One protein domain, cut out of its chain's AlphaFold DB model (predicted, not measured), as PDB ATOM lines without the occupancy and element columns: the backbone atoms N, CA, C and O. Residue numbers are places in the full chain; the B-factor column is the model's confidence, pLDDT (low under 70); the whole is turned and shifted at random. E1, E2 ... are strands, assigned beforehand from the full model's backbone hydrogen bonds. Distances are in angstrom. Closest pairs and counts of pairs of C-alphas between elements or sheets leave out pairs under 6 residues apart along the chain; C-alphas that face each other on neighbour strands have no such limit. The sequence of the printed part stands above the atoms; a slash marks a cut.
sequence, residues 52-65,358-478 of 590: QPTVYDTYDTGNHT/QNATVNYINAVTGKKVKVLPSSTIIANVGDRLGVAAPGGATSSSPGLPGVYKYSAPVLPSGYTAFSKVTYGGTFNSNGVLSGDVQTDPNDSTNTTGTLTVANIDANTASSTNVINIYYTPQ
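What this domain is: This is residues 52 to 65 and 358 to 478 of the 590 residues of an uncharacterized protein of Lactococcus lactis subsp. lactis (UniProt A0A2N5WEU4). Picture a sandwich of strands, only partly face to face: a large, strongly twisted sheet, E1 E3 E2 E9 E7 E8, with the small sheet E4 E6 E5 packed over part of it. The long strand E7 bends sharply and forms a hairpin with E8, and the long loop of residues 442 to 469 passes E4, where residues 455 to 456 pair with it. The printed part has 135 residues and nine named strands, E1 to E9 along the chain, with no named helix; the class is all strand, with under half of the residues, 57, in named strands. Both sheets are mixed, in the orders just given. The whole is compact and rounded, with a radius of gyration of the C-alphas of 14.2 A and spans of 43 by 33 by 28 A.

How they stand to each other: Start at E1, residues 58 to 60, an edge strand parallel to E3, residues 379 to 384; N 59 and O 380 are 2.8 A apart. E3 forms an antiparallel hairpin with E2, residues 358 to 366, where N 360 and O 381 are 2.8 A apart. Beyond E2, look for E9, residues 470 to 477, parallel to it, with N 363 and O 471 at 2.8 A. E7, residues 419 to 431, is antiparallel to E9, with N 426 and O 472 at 2.9 A. E7 bends by 109 degrees at residue 428, and its residues 427 to 431 pair with the edge strand E8, residues 437 to 441, in an antiparallel hairpin; N 427 and O 441 are 2.8 A apart. In the other sheet, E4, residues 388 to 392, is parallel to E6, residues 407 to 411, with N 390 and O 408 at 2.8 A. E6 forms an antiparallel hairpin with E5, residues 399 to 401, with N 401 and O 407 at 2.9 A. The facing parts of this sandwich, two sheets face to face, are 9.6 A centre to centre, their best planes 41 degrees apart. E4 and E9 are near each other, while E5 and E9 are apart.

Where its parts are: Find C-alpha 58 at (136.242, 161.127, 107.257), where E1 begins. E2 starts at C-alpha 358, (137.879, 151.317, 114.601), and runs 26.0 A; E3 covers 16.3 A, E7 21.3 A and E9 21.7 A. E9 ends at C-alpha 477, (158.548, 173.579, 106.673).

The domain as a whole: The C-alphas farthest apart, of Thr 65 and Gln 478, are 44.8 A apart. Residues 66 to 357 are cut out, and C-alphas 65 and 358 are 14.2 A apart across the cut. The links E2 to E3 and E8 to E9 are long. Mean pLDDT of the printed part is 90.3, with residues 463 to 467 under 70.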
ATOM      1  N   GLN A  52     142.457 164.546 101.483       93.75
ATOM      2  CA  GLN A  52     142.066 165.942 101.304       93.75
ATOM      3  C   GLN A  52     141.467 166.484 102.616       93.75
ATOM      4  O   GLN A  52     140.259 166.704 102.700       93.75
ATOM      5  N   PRO A  53     142.282 166.692 103.666       92.12
ATOM      6  CA  PRO A  53     141.810 167.067 105.005       92.12
ATOM      7  C   PRO A  53     141.077 168.412 105.063       92.12
ATOM      8  O   PRO A  53     140.371 168.687 106.019       92.12
ATOM      9  N   THR A  54     141.234 169.275 104.059       89.88
ATOM     10  CA  THR A  54     140.505 170.551 103.970       89.88
ATOM     11  C   THR A  54     139.126 170.417 103.320       89.88
ATOM     12  O   THR A  54     138.388 171.399 103.260       89.88
ATOM     13  N   VAL A  55     138.793 169.229 102.804       90.31
ATOM     14  CA  VAL A  55     137.549 168.935 102.077       90.31
ATOM     15  C   VAL A  55     136.733 167.857 102.786       90.31
ATOM     16  O   VAL A  55     135.512 167.982 102.844       90.31
ATOM     17  N   TYR A  56     137.402 166.817 103.295       91.12
ATOM     18  CA  TYR A  56     136.778 165.687 103.975       91.12
ATOM     19  C   TYR A  56     137.431 165.430 105.327       91.12
ATOM     20  O   TYR A  56     138.658 165.311 105.431       91.12
ATOM     21  N   ASP A  57     136.585 165.248 106.332       87.12
ATOM     22  CA  ASP A  57     136.985 164.875 107.683       87.12
ATOM     23  C   ASP A  57     137.167 163.358 107.803       87.12
ATOM     24  O   ASP A  57     138.055 162.891 108.518       87.12
ATOM     25  N   THR A  58     136.339 162.584 107.088       93.56
ATOM     26  CA  THR A  58     136.242 161.127 107.257       93.56
ATOM     27  C   THR A  58     136.399 160.366 105.943       93.56
ATOM     28  O   THR A  58     135.816 160.716 104.918       93.56
ATOM     29  N   TYR A  59     137.166 159.283 106.006       95.94
ATOM     30  CA  TYR A  59     137.394 158.295 104.957       95.94
ATOM     31  C   TYR A  59     136.964 156.931 105.482       95.94
ATOM     32  O   TYR A  59     136.974 156.704 106.690       95.94
ATOM     33  N   ASP A  60     136.631 156.017 104.583       95.06
ATOM     34  CA  ASP A  60     136.170 154.685 104.954       95.06
ATOM     35  C   ASP A  60     136.844 153.641 104.060       95.06
ATOM     36  O   ASP A  60     136.862 153.802 102.840       95.06
ATOM     37  N   THR A  61     137.413 152.582 104.641       94.44
ATOM     38  CA  THR A  61     137.999 151.480 103.865       94.44
ATOM     39  C   THR A  61     136.949 150.623 103.153       94.44
ATOM     40  O   THR A  61     137.272 149.978 102.153       94.44
ATOM     41  N   GLY A  62     135.694 150.647 103.607       91.81
ATOM     42  CA  GLY A  62     134.611 149.815 103.102       91.81
ATOM     43  C   GLY A  62     134.743 148.338 103.494       91.81
ATOM     44  O   GLY A  62     135.503 147.951 104.385       91.81
ATOM     45  N   ASN A  63     133.996 147.486 102.783       89.56
ATOM     46  CA  ASN A  63     133.991 146.029 102.958       89.56
ATOM     47  C   ASN A  63     133.735 145.584 104.414       89.56
ATOM     48  O   ASN A  63     134.531 144.837 104.979       89.56
ATOM     49  N   HIS A  64     132.638 146.049 105.023       92.00
ATOM     50  CA  HIS A  64     132.315 145.836 106.446       92.00
ATOM     51  C   HIS A  64     131.542 144.546 106.752       92.00
ATOM     52  O   HIS A  64     130.813 144.469 107.743       92.00
ATOM     53  N   THR A  65     131.671 143.509 105.930       91.12
ATOM     54  CA  THR A  65     131.034 142.208 106.190       91.12
ATOM     55  C   THR A  65     132.014 141.085 105.885       91.12
ATOM     56  O   THR A  65     132.746 141.163 104.902       91.12
ATOM     57  N   GLN A 358     137.224 150.368 113.717       90.56
ATOM     58  CA  GLN A 358     137.879 151.317 114.601       90.56
ATOM     59  C   GLN A 358     138.316 152.534 113.793       90.56
ATOM     60  O   GLN A 358     138.627 152.446 112.602       90.56
ATOM     61  N   ASN A 359     138.347 153.679 114.461       91.88
ATOM     62  CA  ASN A 359     138.819 154.909 113.849       91.88
ATOM     63  C   ASN A 359     140.343 154.950 113.910       91.88
ATOM     64  O   ASN A 359     140.931 154.808 114.982       91.88
ATOM     65  N   ALA A 360     140.975 155.205 112.769       94.50
ATOM     66  CA  ALA A 360     142.370 155.588 112.695       94.50
ATOM     67  C   ALA A 360     142.488 157.102 112.489       94.50
ATOM     68  O   ALA A 360     141.904 157.665 111.561       94.50
ATOM     69  N   THR A 361     143.240 157.772 113.358       95.44
ATOM     70  CA  THR A 361     143.466 159.220 113.249       95.44
ATOM     71  C   THR A 361     144.687 159.489 112.386       95.44
ATOM     72  O   THR A 361     145.753 158.937 112.644       95.44
ATOM     73  N   VAL A 362     144.563 160.382 111.407       97.25
ATOM     74  CA  VAL A 362     145.682 160.864 110.593       97.25
ATOM     75  C   VAL A 362     146.011 162.296 110.988       97.25
ATOM     76  O   VAL A 362     145.194 163.204 110.824       97.25
ATOM     77  N   ASN A 363     147.215 162.511 111.507       97.12
ATOM     78  CA  ASN A 363     147.734 163.829 111.839       97.12
ATOM     79  C   ASN A 363     148.755 164.292 110.799       97.12
ATOM     80  O   ASN A 363     149.525 163.501 110.260       97.12
ATOM     81  N   TYR A 364     148.813 165.603 110.590       96.69
ATOM     82  CA  TYR A 364     149.782 166.256 109.718       96.69
ATOM     83  C   TYR A 364     150.720 167.084 110.590       96.69
ATOM     84  O   TYR A 364     150.256 167.953 111.325       96.69
ATOM     85  N   ILE A 365     152.019 166.793 110.560       96.12
ATOM     86  CA  ILE A 365     152.997 167.253 111.552       96.12
ATOM     87  C   ILE A 365     154.091 168.090 110.890       96.12
ATOM     88  O   ILE A 365     154.629 167.734 109.841       96.12
ATOM     89  N   ASN A 366     154.469 169.191 111.531       92.31
ATOM     90  CA  ASN A 366     155.673 169.932 111.196       92.31
ATOM     91  C   ASN A 366     156.910 169.157 111.684       92.31
ATOM     92  O   ASN A 366     157.075 168.933 112.883       92.31
ATOM     93  N   ALA A 367     157.799 168.785 110.765       90.50
ATOM     94  CA  ALA A 367     158.968 167.959 111.066       90.50
ATOM     95  C   ALA A 367     160.028 168.609 111.959       90.50
ATOM     96  O   ALA A 367     160.837 167.891 112.538       90.50
ATOM     97  N   VAL A 368     160.011 169.935 112.098       85.62
ATOM     98  CA  VAL A 368     160.937 170.676 112.959       85.62
ATOM     99  C   VAL A 368     160.355 170.852 114.360       85.62
ATOM    100  O   VAL A 368     161.054 170.648 115.346       85.62
ATOM    101  N   THR A 369     159.078 171.230 114.469       87.31
ATOM    102  CA  THR A 369     158.470 171.577 115.766       87.31
ATOM    103  C   THR A 369     157.743 170.416 116.442       87.31
ATOM    104  O   THR A 369     157.427 170.511 117.626       87.31
ATOM    105  N   GLY A 370     157.416 169.350 115.702       90.06
ATOM    106  CA  GLY A 370     156.588 168.238 116.175       90.06
ATOM    107  C   GLY A 370     155.118 168.608 116.413       90.06
ATOM    108  O   GLY A 370     154.364 167.800 116.949       90.06
ATOM    109  N   LYS A 371     154.695 169.823 116.041       90.62
ATOM    110  CA  LYS A 371     153.313 170.302 116.200       90.62
ATOM    111  C   LYS A 371     152.470 170.002 114.965       90.62
ATOM    112  O   LYS A 371     153.008 169.819 113.873       90.62
ATOM    113  N   LYS A 372     151.143 169.988 115.125       93.00
ATOM    114  CA  LYS A 372     150.216 169.866 113.989       93.00
ATOM    115  C   LYS A 372     150.380 171.042 113.019       93.00
ATOM    116  O   LYS A 372     150.472 172.186 113.462       93.00
ATOM    117  N   VAL A 373     150.371 170.753 111.719       89.88
ATOM    118  CA  VAL A 373     150.360 171.759 110.649       89.88
ATOM    119  C   VAL A 373     149.036 172.512 110.702       89.88
ATOM    120  O   VAL A 373     147.973 171.910 110.563       89.88
ATOM    121  N   LYS A 374     149.079 173.834 110.881       85.19
ATOM    122  CA  LYS A 374     147.871 174.623 111.192       85.19
ATOM    123  C   LYS A 374     146.790 174.567 110.104       85.19
ATOM    124  O   LYS A 374     145.604 174.635 110.411       85.19
ATOM    125  N   VAL A 375     147.200 174.470 108.840       85.75
ATOM    126  CA  VAL A 375     146.299 174.507 107.674       85.75
ATOM    127  C   VAL A 375     145.731 173.139 107.283       85.75
ATOM    128  O   VAL A 375     144.868 173.076 106.413       85.75
ATOM    129  N   LEU A 376     146.199 172.052 107.907       90.31
ATOM    130  CA  LEU A 376     145.726 170.693 107.649       90.31
ATOM    131  C   LEU A 376     145.108 170.123 108.937       90.31
ATOM    132  O   LEU A 376     145.851 169.665 109.810       90.31
ATOM    133  N   PRO A 377     143.770 170.146 109.093       92.38
ATOM    134  CA  PRO A 377     143.130 169.497 110.236       92.38
ATOM    135  C   PRO A 377     143.351 167.979 110.177       92.38
ATOM    136  O   PRO A 377     143.619 167.431 109.112       92.38
ATOM    137  N   SER A 378     143.258 167.287 111.317       93.94
ATOM    138  CA  SER A 378     143.375 165.822 111.348       93.94
ATOM    139  C   SER A 378     142.243 165.161 110.553       93.94
ATOM    140  O   SER A 378     141.117 165.647 110.573       93.94
ATOM    141  N   SER A 379     142.530 164.029 109.912       95.56
ATOM    142  CA  SER A 379     141.514 163.194 109.254       95.56
ATOM    143  C   SER A 379     141.207 161.944 110.078       95.56
ATOM    144  O   SER A 379     142.032 161.498 110.879       95.56
ATOM    145  N   THR A 380     140.051 161.338 109.837       95.50
ATOM    146  CA  THR A 380     139.672 160.032 110.385       95.50
ATOM    147  C   THR A 380     139.492 159.025 109.259       95.50
ATOM    148  O   THR A 380     138.824 159.306 108.271       95.50
ATOM    149  N   ILE A 381     140.078 157.840 109.404       96.56
ATOM    150  CA  ILE A 381     139.813 156.686 108.546       96.56
ATOM    151  C   ILE A 381     139.031 155.675 109.383       96.56
ATOM    152  O   ILE A 381     139.560 155.152 110.361       96.56
ATOM    153  N   ILE A 382     137.788 155.393 109.009       94.25
ATOM    154  CA  ILE A 382     137.025 154.263 109.534       94.25
ATOM    155  C   ILE A 382     137.572 153.018 108.840       94.25
ATOM    156  O   ILE A 382     137.508 152.899 107.617       94.25
ATOM    157  N   ALA A 383     138.173 152.117 109.608       94.50
ATOM    158  CA  ALA A 383     138.787 150.912 109.073       94.50
ATOM    159  C   ALA A 383     138.348 149.682 109.857       94.50
ATOM    160  O   ALA A 383     138.058 149.757 111.053       94.50
ATOM    161  N   ASN A 384     138.314 148.532 109.191       94.19
ATOM    162  CA  ASN A 384     138.010 147.286 109.876       94.19
ATOM    163  C   ASN A 384     139.200 146.872 110.746       94.19
ATOM    164  O   ASN A 384     140.356 147.027 110.351       94.19
ATOM    165  N   VAL A 385     138.921 146.286 111.908       91.62
ATOM    166  CA  VAL A 385     139.961 145.700 112.761       91.62
ATOM    167  C   VAL A 385     140.761 144.657 111.971       91.62
ATOM    168  O   VAL A 385     140.195 143.819 111.258       91.62
ATOM    169  N   GLY A 386     142.085 144.733 112.100       90.44
ATOM    170  CA  GLY A 386     143.060 143.917 111.387       90.44
ATOM    171  C   GLY A 386     143.475 144.465 110.018       90.44
ATOM    172  O   GLY A 386     144.473 143.995 109.481       90.44
ATOM    173  N   ASP A 387     142.771 145.450 109.443       94.19
ATOM    174  CA  ASP A 387     143.203 146.075 108.184       94.19
ATOM    175  C   ASP A 387     144.540 146.813 108.364       94.19
ATOM    176  O   ASP A 387     144.867 147.306 109.445       94.19
ATOM    177  N   ARG A 388     145.318 146.910 107.286       95.50
ATOM    178  CA  ARG A 388     146.612 147.592 107.233       95.50
ATOM    179  C   ARG A 388     146.496 148.894 106.456       95.50
ATOM    180  O   ARG A 388     146.128 148.891 105.281       95.50
ATOM    181  N   LEU A 389     146.847 150.001 107.102       97.25
ATOM    182  CA  LEU A 389     146.763 151.352 106.555       97.25
ATOM    183  C   LEU A 389     148.168 151.906 106.297       97.25
ATOM    184  O   LEU A 389     148.989 152.000 107.205       97.25
ATOM    185  N   GLY A 390     148.450 152.285 105.056       95.88
ATOM    186  CA  GLY A 390     149.700 152.919 104.647       95.88
ATOM    187  C   GLY A 390     149.468 154.278 104.002       95.88
ATOM    188  O   GLY A 390     148.379 154.565 103.500       95.88
ATOM    189  N   VAL A 391     150.516 155.100 103.965       96.88
ATOM    190  CA  VAL A 391     150.490 156.410 103.305       96.88
ATOM    191  C   VAL A 391     151.697 156.558 102.380       96.88
ATOM    192  O   VAL A 391     152.844 156.401 102.793       96.88
ATOM    193  N   ALA A 392     151.436 156.855 101.110       95.94
ATOM    194  CA  ALA A 392     152.421 157.252 100.117       95.94
ATOM    195  C   ALA A 392     152.705 158.760 100.193       95.94
ATOM    196  O   ALA A 392     151.882 159.539 100.680       95.94
ATOM    197  N   ALA A 393     153.840 159.182  99.633       94.75
ATOM    198  CA  ALA A 393     154.140 160.594  99.414       94.75
ATOM    199  C   ALA A 393     153.050 161.290  98.556       94.75
ATOM    200  O   ALA A 393     152.282 160.602  97.870       94.75
ATOM    201  N   PRO A 394     152.976 162.635  98.564       95.25
ATOM    202  CA  PRO A 394     151.993 163.378  97.779       95.25
ATOM    203  C   PRO A 394     152.020 162.991  96.294       95.25
ATOM    204  O   PRO A 394     153.084 162.948  95.681       95.25
ATOM    205  N   GLY A 395     150.852 162.679  95.723       91.88
ATOM    206  CA  GLY A 395     150.721 162.201  94.337       91.88
ATOM    207  C   GLY A 395     151.177 160.753  94.091       91.88
ATOM    208  O   GLY A 395     151.149 160.292  92.952       91.88
ATOM    209  N   GLY A 396     151.593 160.027  95.131       93.75
ATOM    210  CA  GLY A 396     151.948 158.612  95.038       93.75
ATOM    211  C   GLY A 396     150.745 157.708  94.751       93.75
ATOM    212  O   GLY A 396     149.599 158.067  95.014       93.75
ATOM    213  N   ALA A 397     151.018 156.507  94.235       94.19
ATOM    214  CA  ALA A 397     149.980 155.534  93.906       94.19
ATOM    215  C   ALA A 397     149.174 155.104  95.142       94.19
ATOM    216  O   ALA A 397     149.752 154.738  96.175       94.19
ATOM    217  N   THR A 398     147.849 155.102  94.998       95.81
ATOM    218  CA  THR A 398     146.909 154.560  95.979       95.81
ATOM    219  C   THR A 398     146.512 153.134  95.612       95.81
ATOM    220  O   THR A 398     146.571 152.735  94.449       95.81
ATOM    221  N   SER A 399     146.122 152.338  96.605       95.12
ATOM    222  CA  SER A 399     145.670 150.965  96.368       95.12
ATOM    223  C   SER A 399     144.720 150.492  97.455       95.12
ATOM    224  O   SER A 399     144.969 150.741  98.635       95.12
ATOM    225  N   SER A 400     143.702 149.734  97.059       95.81
ATOM    226  CA  SER A 400     142.755 149.079  97.961       95.81
ATOM    227  C   SER A 400     142.724 147.592  97.649       95.81
ATOM    228  O   SER A 400     142.349 147.204  96.545       95.81
ATOM    229  N   SER A 401     143.104 146.765  98.616       94.50
ATOM    230  CA  SER A 401     142.956 145.314  98.555       94.50
ATOM    231  C   SER A 401     142.108 144.869  99.744       94.50
ATOM    232  O   SER A 401     142.642 144.767 100.849       94.50
ATOM    233  N   PRO A 402     140.799 144.629  99.563       90.50
ATOM    234  CA  PRO A 402     139.952 144.083 100.616       90.50
ATOM    235  C   PRO A 402     140.441 142.700 101.075       90.50
ATOM    236  O   PRO A 402     141.080 141.979 100.311       90.50
ATOM    237  N   GLY A 403     140.133 142.323 102.315       87.38
ATOM    238  CA  GLY A 403     140.481 141.015 102.874       87.38
ATOM    239  C   GLY A 403     140.580 141.039 104.397       87.38
ATOM    240  O   GLY A 403     140.147 141.997 105.041       87.38
ATOM    241  N   LEU A 404     141.184 139.990 104.960       88.12
ATOM    242  CA  LEU A 404     141.537 139.888 106.376       88.12
ATOM    243  C   LEU A 404     142.991 139.373 106.500       88.12
ATOM    244  O   LEU A 404     143.199 138.157 106.523       88.12
ATOM    245  N   PRO A 405     144.001 140.264 106.540       90.88
ATOM    246  CA  PRO A 405     143.878 141.723 106.589       90.88
ATOM    247  C   PRO A 405     143.587 142.338 105.211       90.88
ATOM    248  O   PRO A 405     144.123 141.887 104.199       90.88
ATOM    249  N   GLY A 406     142.775 143.394 105.162       93.00
ATOM    250  CA  GLY A 406     142.741 144.281 104.002       93.00
ATOM    251  C   GLY A 406     143.970 145.188 104.007       93.00
ATOM    252  O   GLY A 406     144.519 145.479 105.067       93.00
ATOM    253  N   VAL A 407     144.419 145.651 102.843       95.12
ATOM    254  CA  VAL A 407     145.574 146.550 102.715       95.12
ATOM    255  C   VAL A 407     145.173 147.784 101.919       95.12
ATOM    256  O   VAL A 407     144.753 147.686 100.764       95.12
ATOM    257  N   TYR A 408     145.326 148.954 102.536       96.50
ATOM    258  CA  TYR A 408     144.885 150.237 101.998       96.50
ATOM    259  C   TYR A 408     146.035 151.234 102.039       96.50
ATOM    260  O   TYR A 408     146.560 151.550 103.106       96.50
ATOM    261  N   LYS A 409     146.430 151.747 100.874       96.31
ATOM    262  CA  LYS A 409     147.501 152.735 100.739       96.31
ATOM    263  C   LYS A 409     146.928 154.052 100.238       96.31
ATOM    264  O   LYS A 409     146.529 154.153  99.080       96.31
ATOM    265  N   TYR A 410     146.876 155.040 101.118       97.12
ATOM    266  CA  TYR A 410     146.441 156.402 100.816       97.12
ATOM    267  C   TYR A 410     147.609 157.207 100.251       97.12
ATOM    268  O   TYR A 410     148.765 156.842 100.458       97.12
ATOM    269  N   SER A 411     147.346 158.325  99.580       96.81
ATOM    270  CA  SER A 411     148.394 159.304  99.269       96.81
ATOM    271  C   SER A 411     148.257 160.507 100.191       96.81
ATOM    272  O   SER A 411     147.148 161.000 100.409       96.81
ATOM    273  N   ALA A 412     149.381 160.993 100.716       96.81
ATOM    274  CA  ALA A 412     149.408 162.210 101.510       96.81
ATOM    275  C   ALA A 412     148.837 163.407 100.714       96.81
ATOM    276  O   ALA A 412     148.928 163.419  99.479       96.81
ATOM    277  N   PRO A 413     148.262 164.413 101.398       94.88
ATOM    278  CA  PRO A 413     147.841 165.655 100.764       94.88
ATOM    279  C   PRO A 413     148.972 166.317  99.977       94.88
ATOM    280  O   PRO A 413     150.154 166.125 100.267       94.88
ATOM    281  N   VAL A 414     148.607 167.154  99.007       91.06
ATOM    282  CA  VAL A 414     149.567 168.061  98.362       91.06
ATOM    283  C   VAL A 414     150.303 168.900  99.409       91.06
ATOM    284  O   VAL A 414     149.748 169.194 100.472       91.06
ATOM    285  N   LEU A 415     151.550 169.280  99.111       89.81
ATOM    286  CA  LEU A 415     152.364 170.058 100.043       89.81
ATOM    287  C   LEU A 415     151.617 171.340 100.453       89.81
ATOM    288  O   LEU A 415     151.245 172.125  99.576       89.81
ATOM    289  N   PRO A 416     151.373 171.555 101.757       85.81
ATOM    290  CA  PRO A 416     150.717 172.767 102.218       85.81
ATOM    291  C   PRO A 416     151.607 173.989 101.963       85.81
ATOM    292  O   PRO A 416     152.836 173.897 101.940       85.81
ATOM    293  N   SER A 417     150.985 175.158 101.798       82.19
ATOM    294  CA  SER A 417     151.720 176.416 101.638       82.19
ATOM    295  C   SER A 417     152.696 176.628 102.799       82.19
ATOM    296  O   SER A 417     152.331 176.440 103.959       82.19
ATOM    297  N   GLY A 418     153.929 177.031 102.489       78.06
ATOM    298  CA  GLY A 418     154.989 177.202 103.485       78.06
ATOM    299  C   GLY A 418     155.731 175.914 103.862       78.06
ATOM    300  O   GLY A 418     156.490 175.924 104.828       78.06
ATOM    301  N   TYR A 419     155.542 174.819 103.122       87.00
ATOM    302  CA  TYR A 419     156.276 173.562 103.284       87.00
ATOM    303  C   TYR A 419     156.948 173.153 101.977       87.00
ATOM    304  O   TYR A 419     156.410 173.363 100.894       87.00
ATOM    305  N   THR A 420     158.140 172.565 102.077       88.25
ATOM    306  CA  THR A 420     158.995 172.265 100.919       88.25
ATOM    307  C   THR A 420     159.064 170.783 100.588       88.25
ATOM    308  O   THR A 420     159.362 170.435  99.448       88.25
ATOM    309  N   ALA A 421     158.787 169.898 101.550       90.69
ATOM    310  CA  ALA A 421     158.886 168.461 101.326       90.69
ATOM    311  C   ALA A 421     157.978 167.640 102.244       90.69
ATOM    312  O   ALA A 421     157.699 168.015 103.383       90.69
ATOM    313  N   PHE A 422     157.587 166.467 101.751       95.50
ATOM    314  CA  PHE A 422     157.148 165.351 102.578       95.50
ATOM    315  C   PHE A 422     158.390 164.684 103.175       95.50
ATOM    316  O   PHE A 422     159.354 164.426 102.457       95.50
ATOM    317  N   SER A 423     158.375 164.422 104.479       93.81
ATOM    318  CA  SER A 423     159.534 163.900 105.203       93.81
ATOM    319  C   SER A 423     159.409 162.404 105.481       93.81
ATOM    320  O   SER A 423     160.236 161.622 105.018       93.81
ATOM    321  N   LYS A 424     158.388 161.995 106.243       95.12
ATOM    322  CA  LYS A 424     158.205 160.609 106.696       95.12
ATOM    323  C   LYS A 424     156.779 160.350 107.177       95.12
ATOM    324  O   LYS A 424     156.007 161.286 107.389       95.12
ATOM    325  N   VAL A 425     156.478 159.076 107.417       96.69
ATOM    326  CA  VAL A 425     155.277 158.612 108.120       96.69
ATOM    327  C   VAL A 425     155.705 157.870 109.379       96.69
ATOM    328  O   VAL A 425     156.696 157.138 109.356       96.69
ATOM    329  N   THR A 426     154.977 158.081 110.468       96.12
ATOM    330  CA  THR A 426     155.131 157.342 111.726       96.12
ATOM    331  C   THR A 426     153.761 156.990 112.301       96.12
ATOM    332  O   THR A 426     152.725 157.412 111.780       96.12
ATOM    333  N   TYR A 427     153.757 156.209 113.375       95.12
ATOM    334  CA  TYR A 427     152.578 155.616 113.980       95.12
ATOM    335  C   TYR A 427     152.561 155.838 115.491       95.12
ATOM    336  O   TYR A 427     153.608 155.858 116.139       95.12
ATOM    337  N   GLY A 428     151.365 155.988 116.056       93.06
ATOM    338  CA  GLY A 428     151.168 156.173 117.493       93.06
ATOM    339  C   GLY A 428     151.541 157.568 118.009       93.06
ATOM    340  O   GLY A 428     151.397 158.574 117.310       93.06
ATOM    341  N   GLY A 429     152.024 157.613 119.252       92.50
ATOM    342  CA  GLY A 429     152.452 158.834 119.936       92.50
ATOM    343  C   GLY A 429     151.322 159.647 120.576       92.50
ATOM    344  O   GLY A 429     150.134 159.426 120.346       92.50
ATOM    345  N   THR A 430     151.703 160.603 121.420       92.62
ATOM    346  CA  THR A 430     150.777 161.499 122.133       92.62
ATOM    347  C   THR A 430     151.239 162.944 122.050       92.62
ATOM    348  O   THR A 430     152.436 163.222 122.121       92.62
ATOM    349  N   PHE A 431     150.292 163.877 121.945       92.25
ATOM    350  CA  PHE A 431     150.588 165.304 122.041       92.25
ATOM    351  C   PHE A 431     150.649 165.733 123.506       92.25
ATOM    352  O   PHE A 431     149.734 165.453 124.278       92.25
ATOM    353  N   ASN A 432     151.707 166.446 123.883       92.50
ATOM    354  CA  ASN A 432     151.787 167.080 125.196       92.50
ATOM    355  C   ASN A 432     150.906 168.346 125.276       92.50
ATOM    356  O   ASN A 432     150.313 168.779 124.286       92.50
ATOM    357  N   SER A 433     150.860 168.986 126.447       92.44
ATOM    358  CA  SER A 433     150.100 170.229 126.676       92.44
ATOM    359  C   SER A 433     150.506 171.393 125.761       92.44
ATOM    360  O   SER A 433     149.698 172.281 125.506       92.44
ATOM    361  N   ASN A 434     151.729 171.373 125.222       87.75
ATOM    362  CA  ASN A 434     152.242 172.365 124.275       87.75
ATOM    363  C   ASN A 434     151.952 172.002 122.804       87.75
ATOM    364  O   ASN A 434     152.417 172.700 121.893       87.75
ATOM    365  N   GLY A 435     151.218 170.911 122.563       90.06
ATOM    366  CA  GLY A 435     150.833 170.429 121.239       90.06
ATOM    367  C   GLY A 435     151.968 169.782 120.445       90.06
ATOM    368  O   GLY A 435     151.864 169.706 119.224       90.06
ATOM    369  N   VAL A 436     153.047 169.347 121.103       92.44
ATOM    370  CA  VAL A 436     154.176 168.648 120.468       92.44
ATOM    371  C   VAL A 436     153.972 167.140 120.594       92.44
ATOM    372  O   VAL A 436     153.709 166.649 121.693       92.44
ATOM    373  N   LEU A 437     154.084 166.428 119.474       94.94
ATOM    374  CA  LEU A 437     153.996 164.972 119.398       94.94
ATOM    375  C   LEU A 437     155.287 164.312 119.899       94.94
ATOM    376  O   LEU A 437     156.386 164.729 119.528       94.94
ATOM    377  N   SER A 438     155.152 163.260 120.704       93.44
ATOM    378  CA  SER A 438     156.256 162.392 121.116       93.44
ATOM    379  C   SER A 438     155.816 160.929 121.235       93.44
ATOM    380  O   SER A 438     154.627 160.634 121.374       93.44
ATOM    381  N   GLY A 439     156.786 160.007 121.200       92.31
ATOM    382  CA  GLY A 439     156.553 158.567 121.365       92.31
ATOM    383  C   GLY A 439     156.012 157.856 120.122       92.31
ATOM    384  O   GLY A 439     155.581 156.711 120.224       92.31
ATOM    385  N   ASP A 440     156.007 158.520 118.968       94.44
ATOM    386  CA  ASP A 440     155.678 157.911 117.684       94.44
ATOM    387  C   ASP A 440     156.840 157.056 117.147       94.44
ATOM    388  O   ASP A 440     158.016 157.319 117.411       94.44
ATOM    389  N   VAL A 441     156.512 156.019 116.377       93.25
ATOM    390  CA  VAL A 441     157.472 155.031 115.856       93.25
ATOM    391  C   VAL A 441     157.282 154.801 114.357       93.25
ATOM    392  O   VAL A 441     156.201 155.002 113.820       93.25
ATOM    393  N   GLN A 442     158.332 154.389 113.640       91.31
ATOM    394  CA  GLN A 442     158.226 154.075 112.201       91.31
ATOM    395  C   GLN A 442     157.685 152.668 111.921       91.31
ATOM    396  O   GLN A 442     157.194 152.402 110.826       91.31
ATOM    397  N   THR A 443     157.795 151.767 112.893       90.94
ATOM    398  CA  THR A 443     157.265 150.404 112.818       90.94
ATOM    399  C   THR A 443     155.826 150.364 113.300       90.94
ATOM    400  O   THR A 443     155.407 151.227 114.066       90.94
ATOM    401  N   ASP A 444     155.081 149.347 112.885       91.50
ATOM    402  CA  ASP A 444     153.720 149.131 113.358       91.50
ATOM    403  C   ASP A 444     153.710 148.840 114.872       91.50
ATOM    404  O   ASP A 444     154.274 147.828 115.297       91.50
ATOM    405  N   PRO A 445     153.106 149.703 115.710       88.44
ATOM    406  CA  PRO A 445     153.037 149.465 117.148       88.44
ATOM    407  C   PRO A 445     152.027 148.367 117.515       88.44
ATOM    408  O   PRO A 445     152.066 147.861 118.635       88.44
ATOM    409  N   ASN A 446     151.133 147.999 116.593       87.25
ATOM    410  CA  ASN A 446     150.012 147.099 116.854       87.25
ATOM    411  C   ASN A 446     150.269 145.658 116.392       87.25
ATOM    412  O   ASN A 446     149.597 144.738 116.853       87.25
ATOM    413  N   ASP A 447     151.235 145.454 115.495       85.88
ATOM    414  CA  ASP A 447     151.646 144.143 114.990       85.88
ATOM    415  C   ASP A 447     153.153 144.150 114.703       85.88
ATOM    416  O   ASP A 447     153.608 144.615 113.660       85.88
ATOM    417  N   SER A 448     153.950 143.595 115.620       79.31
ATOM    418  CA  SER A 448     155.412 143.542 115.481       79.31
ATOM    419  C   SER A 448     155.896 142.662 114.323       79.31
ATOM    420  O   SER A 448     157.062 142.744 113.939       79.31
ATOM    421  N   THR A 449     155.022 141.830 113.750       80.69
ATOM    422  CA  THR A 449     155.342 141.010 112.573       80.69
ATOM    423  C   THR A 449     155.123 141.765 111.263       80.69
ATOM    424  O   THR A 449     155.577 141.328 110.201       80.69
ATOM    425  N   ASN A 450     154.454 142.919 111.314       81.69
ATOM    426  CA  ASN A 450     154.185 143.738 110.150       81.69
ATOM    427  C   ASN A 450     155.404 144.599 109.770       81.69
ATOM    428  O   ASN A 450     155.668 145.658 110.341       81.69
ATOM    429  N   THR A 451     156.124 144.169 108.735       73.81
ATOM    430  CA  THR A 451     157.323 144.845 108.217       73.81
ATOM    431  C   THR A 451     157.051 145.782 107.036       73.81
ATOM    432  O   THR A 451     157.979 146.410 106.530       73.81
ATOM    433  N   THR A 452     155.800 145.923 106.579       75.31
ATOM    434  CA  THR A 452     155.476 146.644 105.329       75.31
ATOM    435  C   THR A 452     155.338 148.160 105.478       75.31
ATOM    436  O   THR A 452     154.896 148.828 104.544       75.31
ATOM    437  N   GLY A 453     155.706 148.725 106.633       83.38
ATOM    438  CA  GLY A 453     155.591 150.163 106.886       83.38
ATOM    439  C   GLY A 453     154.142 150.650 106.833       83.38
ATOM    440  O   GLY A 453     153.881 151.725 106.302       83.38
ATOM    441  N   THR A 454     153.210 149.850 107.351       93.62
ATOM    442  CA  THR A 454     151.772 150.142 107.480       93.62
ATOM    443  C   THR A 454     151.351 150.021 108.941       93.62
ATOM    444  O   THR A 454     151.990 149.295 109.690       93.62
ATOM    445  N   LEU A 455     150.256 150.667 109.327       95.12
ATOM    446  CA  LEU A 455     149.601 150.511 110.626       95.12
ATOM    447  C   LEU A 455     148.555 149.397 110.562       95.12
ATOM    448  O   LEU A 455     147.635 149.493 109.751       95.12
ATOM    449  N   THR A 456     148.636 148.393 111.429       94.12
ATOM    450  CA  THR A 456     147.547 147.428 111.629       94.12
ATOM    451  C   THR A 456     146.504 148.038 112.553       94.12
ATOM    452  O   THR A 456     146.824 148.508 113.640       94.12
ATOM    453  N   VAL A 457     145.241 148.041 112.141       93.00
ATOM    454  CA  VAL A 457     144.139 148.589 112.938       93.00
ATOM    455  C   VAL A 457     143.842 147.636 114.092       93.00
ATOM    456  O   VAL A 457     143.298 146.550 113.893       93.00
ATOM    457  N   ALA A 458     144.196 148.032 115.309       89.38
ATOM    458  CA  ALA A 458     143.916 147.262 116.511       89.38
ATOM    459  C   ALA A 458     142.471 147.466 116.976       89.38
ATOM    460  O   ALA A 458     141.888 148.533 116.771       89.38
ATOM    461  N   ASN A 459     141.918 146.458 117.654       87.88
ATOM    462  CA  ASN A 459     140.677 146.615 118.402       87.88
ATOM    463  C   ASN A 459     140.975 147.317 119.734       87.88
ATOM    464  O   ASN A 459     141.835 146.851 120.480       87.88
ATOM    465  N   ILE A 460     140.298 148.429 120.021       79.44
ATOM    466  CA  ILE A 460     140.529 149.236 121.225       79.44
ATOM    467  C   ILE A 460     139.295 149.143 122.125       79.44
ATOM    468  O   ILE A 460     138.178 149.377 121.655       79.44
ATOM    469  N   ASP A 461     139.508 148.848 123.413       73.25
ATOM    470  CA  ASP A 461     138.459 148.928 124.434       73.25
ATOM    471  C   ASP A 461     138.019 150.394 124.584       73.25
ATOM    472  O   ASP A 461     138.847 151.287 124.787       73.25
ATOM    473  N   ALA A 462     136.710 150.645 124.496       71.69
ATOM    474  CA  ALA A 462     136.124 151.985 124.580       71.69
ATOM    475  C   ALA A 462     136.518 152.772 125.851       71.69
ATOM    476  O   ALA A 462     136.461 154.001 125.847       71.69
ATOM    477  N   ASN A 463     136.936 152.094 126.926       67.69
ATOM    478  CA  ASN A 463     137.368 152.727 128.177       67.69
ATOM    479  C   ASN A 463     138.880 152.945 128.275       67.69
ATOM    480  O   ASN A 463     139.350 153.540 129.247       67.69
ATOM    481  N   THR A 464     139.661 152.471 127.306       65.88
ATOM    482  CA  THR A 464     141.102 152.731 127.262       65.88
ATOM    483  C   THR A 464     141.401 153.944 126.400       65.88
ATOM    484  O   THR A 464     141.273 153.913 125.178       65.88
ATOM    485  N   ALA A 465     141.885 155.013 127.035       56.06
ATOM    486  CA  ALA A 465     142.582 156.069 126.316       56.06
ATOM    487  C   ALA A 465     143.865 155.470 125.726       56.06
ATOM    488  O   ALA A 465     144.743 155.020 126.462       56.06
ATOM    489  N   SER A 466     143.962 155.422 124.401       62.56
ATOM    490  CA  SER A 466     145.080 154.776 123.729       62.56
ATOM    491  C   SER A 466     145.551 155.611 122.545       62.56
ATOM    492  O   SER A 466     144.740 156.052 121.738       62.56
ATOM    493  N   SER A 467     146.865 155.801 122.413       67.75
ATOM    494  CA  SER A 467     147.518 156.344 121.205       67.75
ATOM    495  C   SER A 467     147.533 155.344 120.039       67.75
ATOM    496  O   SER A 467     148.237 155.523 119.046       67.75
ATOM    497  N   THR A 468     146.765 154.270 120.171       82.00
ATOM    498  CA  THR A 468     146.602 153.204 119.195       82.00
ATOM    499  C   THR A 468     145.815 153.708 117.985       82.00
ATOM    500  O   THR A 468     144.960 154.581 118.095       82.00
ATOM    501  N   ASN A 469     146.111 153.156 116.810       92.38
ATOM    502  CA  ASN A 469     145.502 153.529 115.531       92.38
ATOM    503  C   ASN A 469     145.750 154.995 115.114       92.38
ATOM    504  O   ASN A 469     144.855 155.685 114.630       92.38
ATOM    505  N   VAL A 470     146.976 155.493 115.280       95.12
ATOM    506  CA  VAL A 470     147.359 156.850 114.855       95.12
ATOM    507  C   VAL A 470     148.407 156.783 113.751       95.12
ATOM    508  O   VAL A 470     149.379 156.044 113.869       95.12
ATOM    509  N   ILE A 471     148.220 157.580 112.699       97.56
ATOM    510  CA  ILE A 471     149.165 157.797 111.600       97.56
ATOM    511  C   ILE A 471     149.591 159.264 111.625       97.56
ATOM    512  O   ILE A 471     148.750 160.159 111.663       97.56
ATOM    513  N   ASN A 472     150.889 159.530 111.560       97.56
ATOM    514  CA  ASN A 472     151.443 160.878 111.548       97.56
ATOM    515  C   ASN A 472     152.240 161.097 110.260       97.56
ATOM    516  O   ASN A 472     153.191 160.373 109.975       97.56
ATOM    517  N   ILE A 473     151.858 162.107 109.481       97.75
ATOM    518  CA  ILE A 473     152.498 162.477 108.217       97.75
ATOM    519  C   ILE A 473     153.312 163.748 108.435       97.75
ATOM    520  O   ILE A 473     152.756 164.790 108.778       97.75
ATOM    521  N   TYR A 474     154.622 163.677 108.215       96.88
ATOM    522  CA  TYR A 474     155.543 164.777 108.485       96.88
ATOM    523  C   TYR A 474     155.847 165.587 107.231       96.88
ATOM    524  O   TYR A 474     156.219 165.027 106.198       96.88
ATOM    525  N   TYR A 475     155.795 166.910 107.363       94.81
ATOM    526  CA  TYR A 475     156.218 167.855 106.336       94.81
ATOM    527  C   TYR A 475     157.363 168.732 106.833       94.81
ATOM    528  O   TYR A 475     157.343 169.231 107.961       94.81
ATOM    529  N   THR A 476     158.346 168.955 105.966       91.06
ATOM    530  CA  THR A 476     159.453 169.878 106.210       91.06
ATOM    531  C   THR A 476     158.985 171.299 105.905       91.06
ATOM    532  O   THR A 476     158.637 171.580 104.752       91.06
ATOM    533  N   PRO A 477     158.920 172.192 106.908       83.19
ATOM    534  CA  PRO A 477     158.548 173.579 106.673       83.19
ATOM    535  C   PRO A 477     159.625 174.285 105.850       83.19
ATOM    536  O   PRO A 477     160.806 173.935 105.900       83.19
ATOM    537  N   GLN A 478     159.221 175.314 105.115       76.50
ATOM    538  CA  GLN A 478     160.157 176.219 104.474       76.50
ATOM    539  C   GLN A 478     160.996 176.923 105.543       76.50
ATOM    540  O   GLN A 478     160.468 177.439 106.535       76.50
TER     541      GLN A 478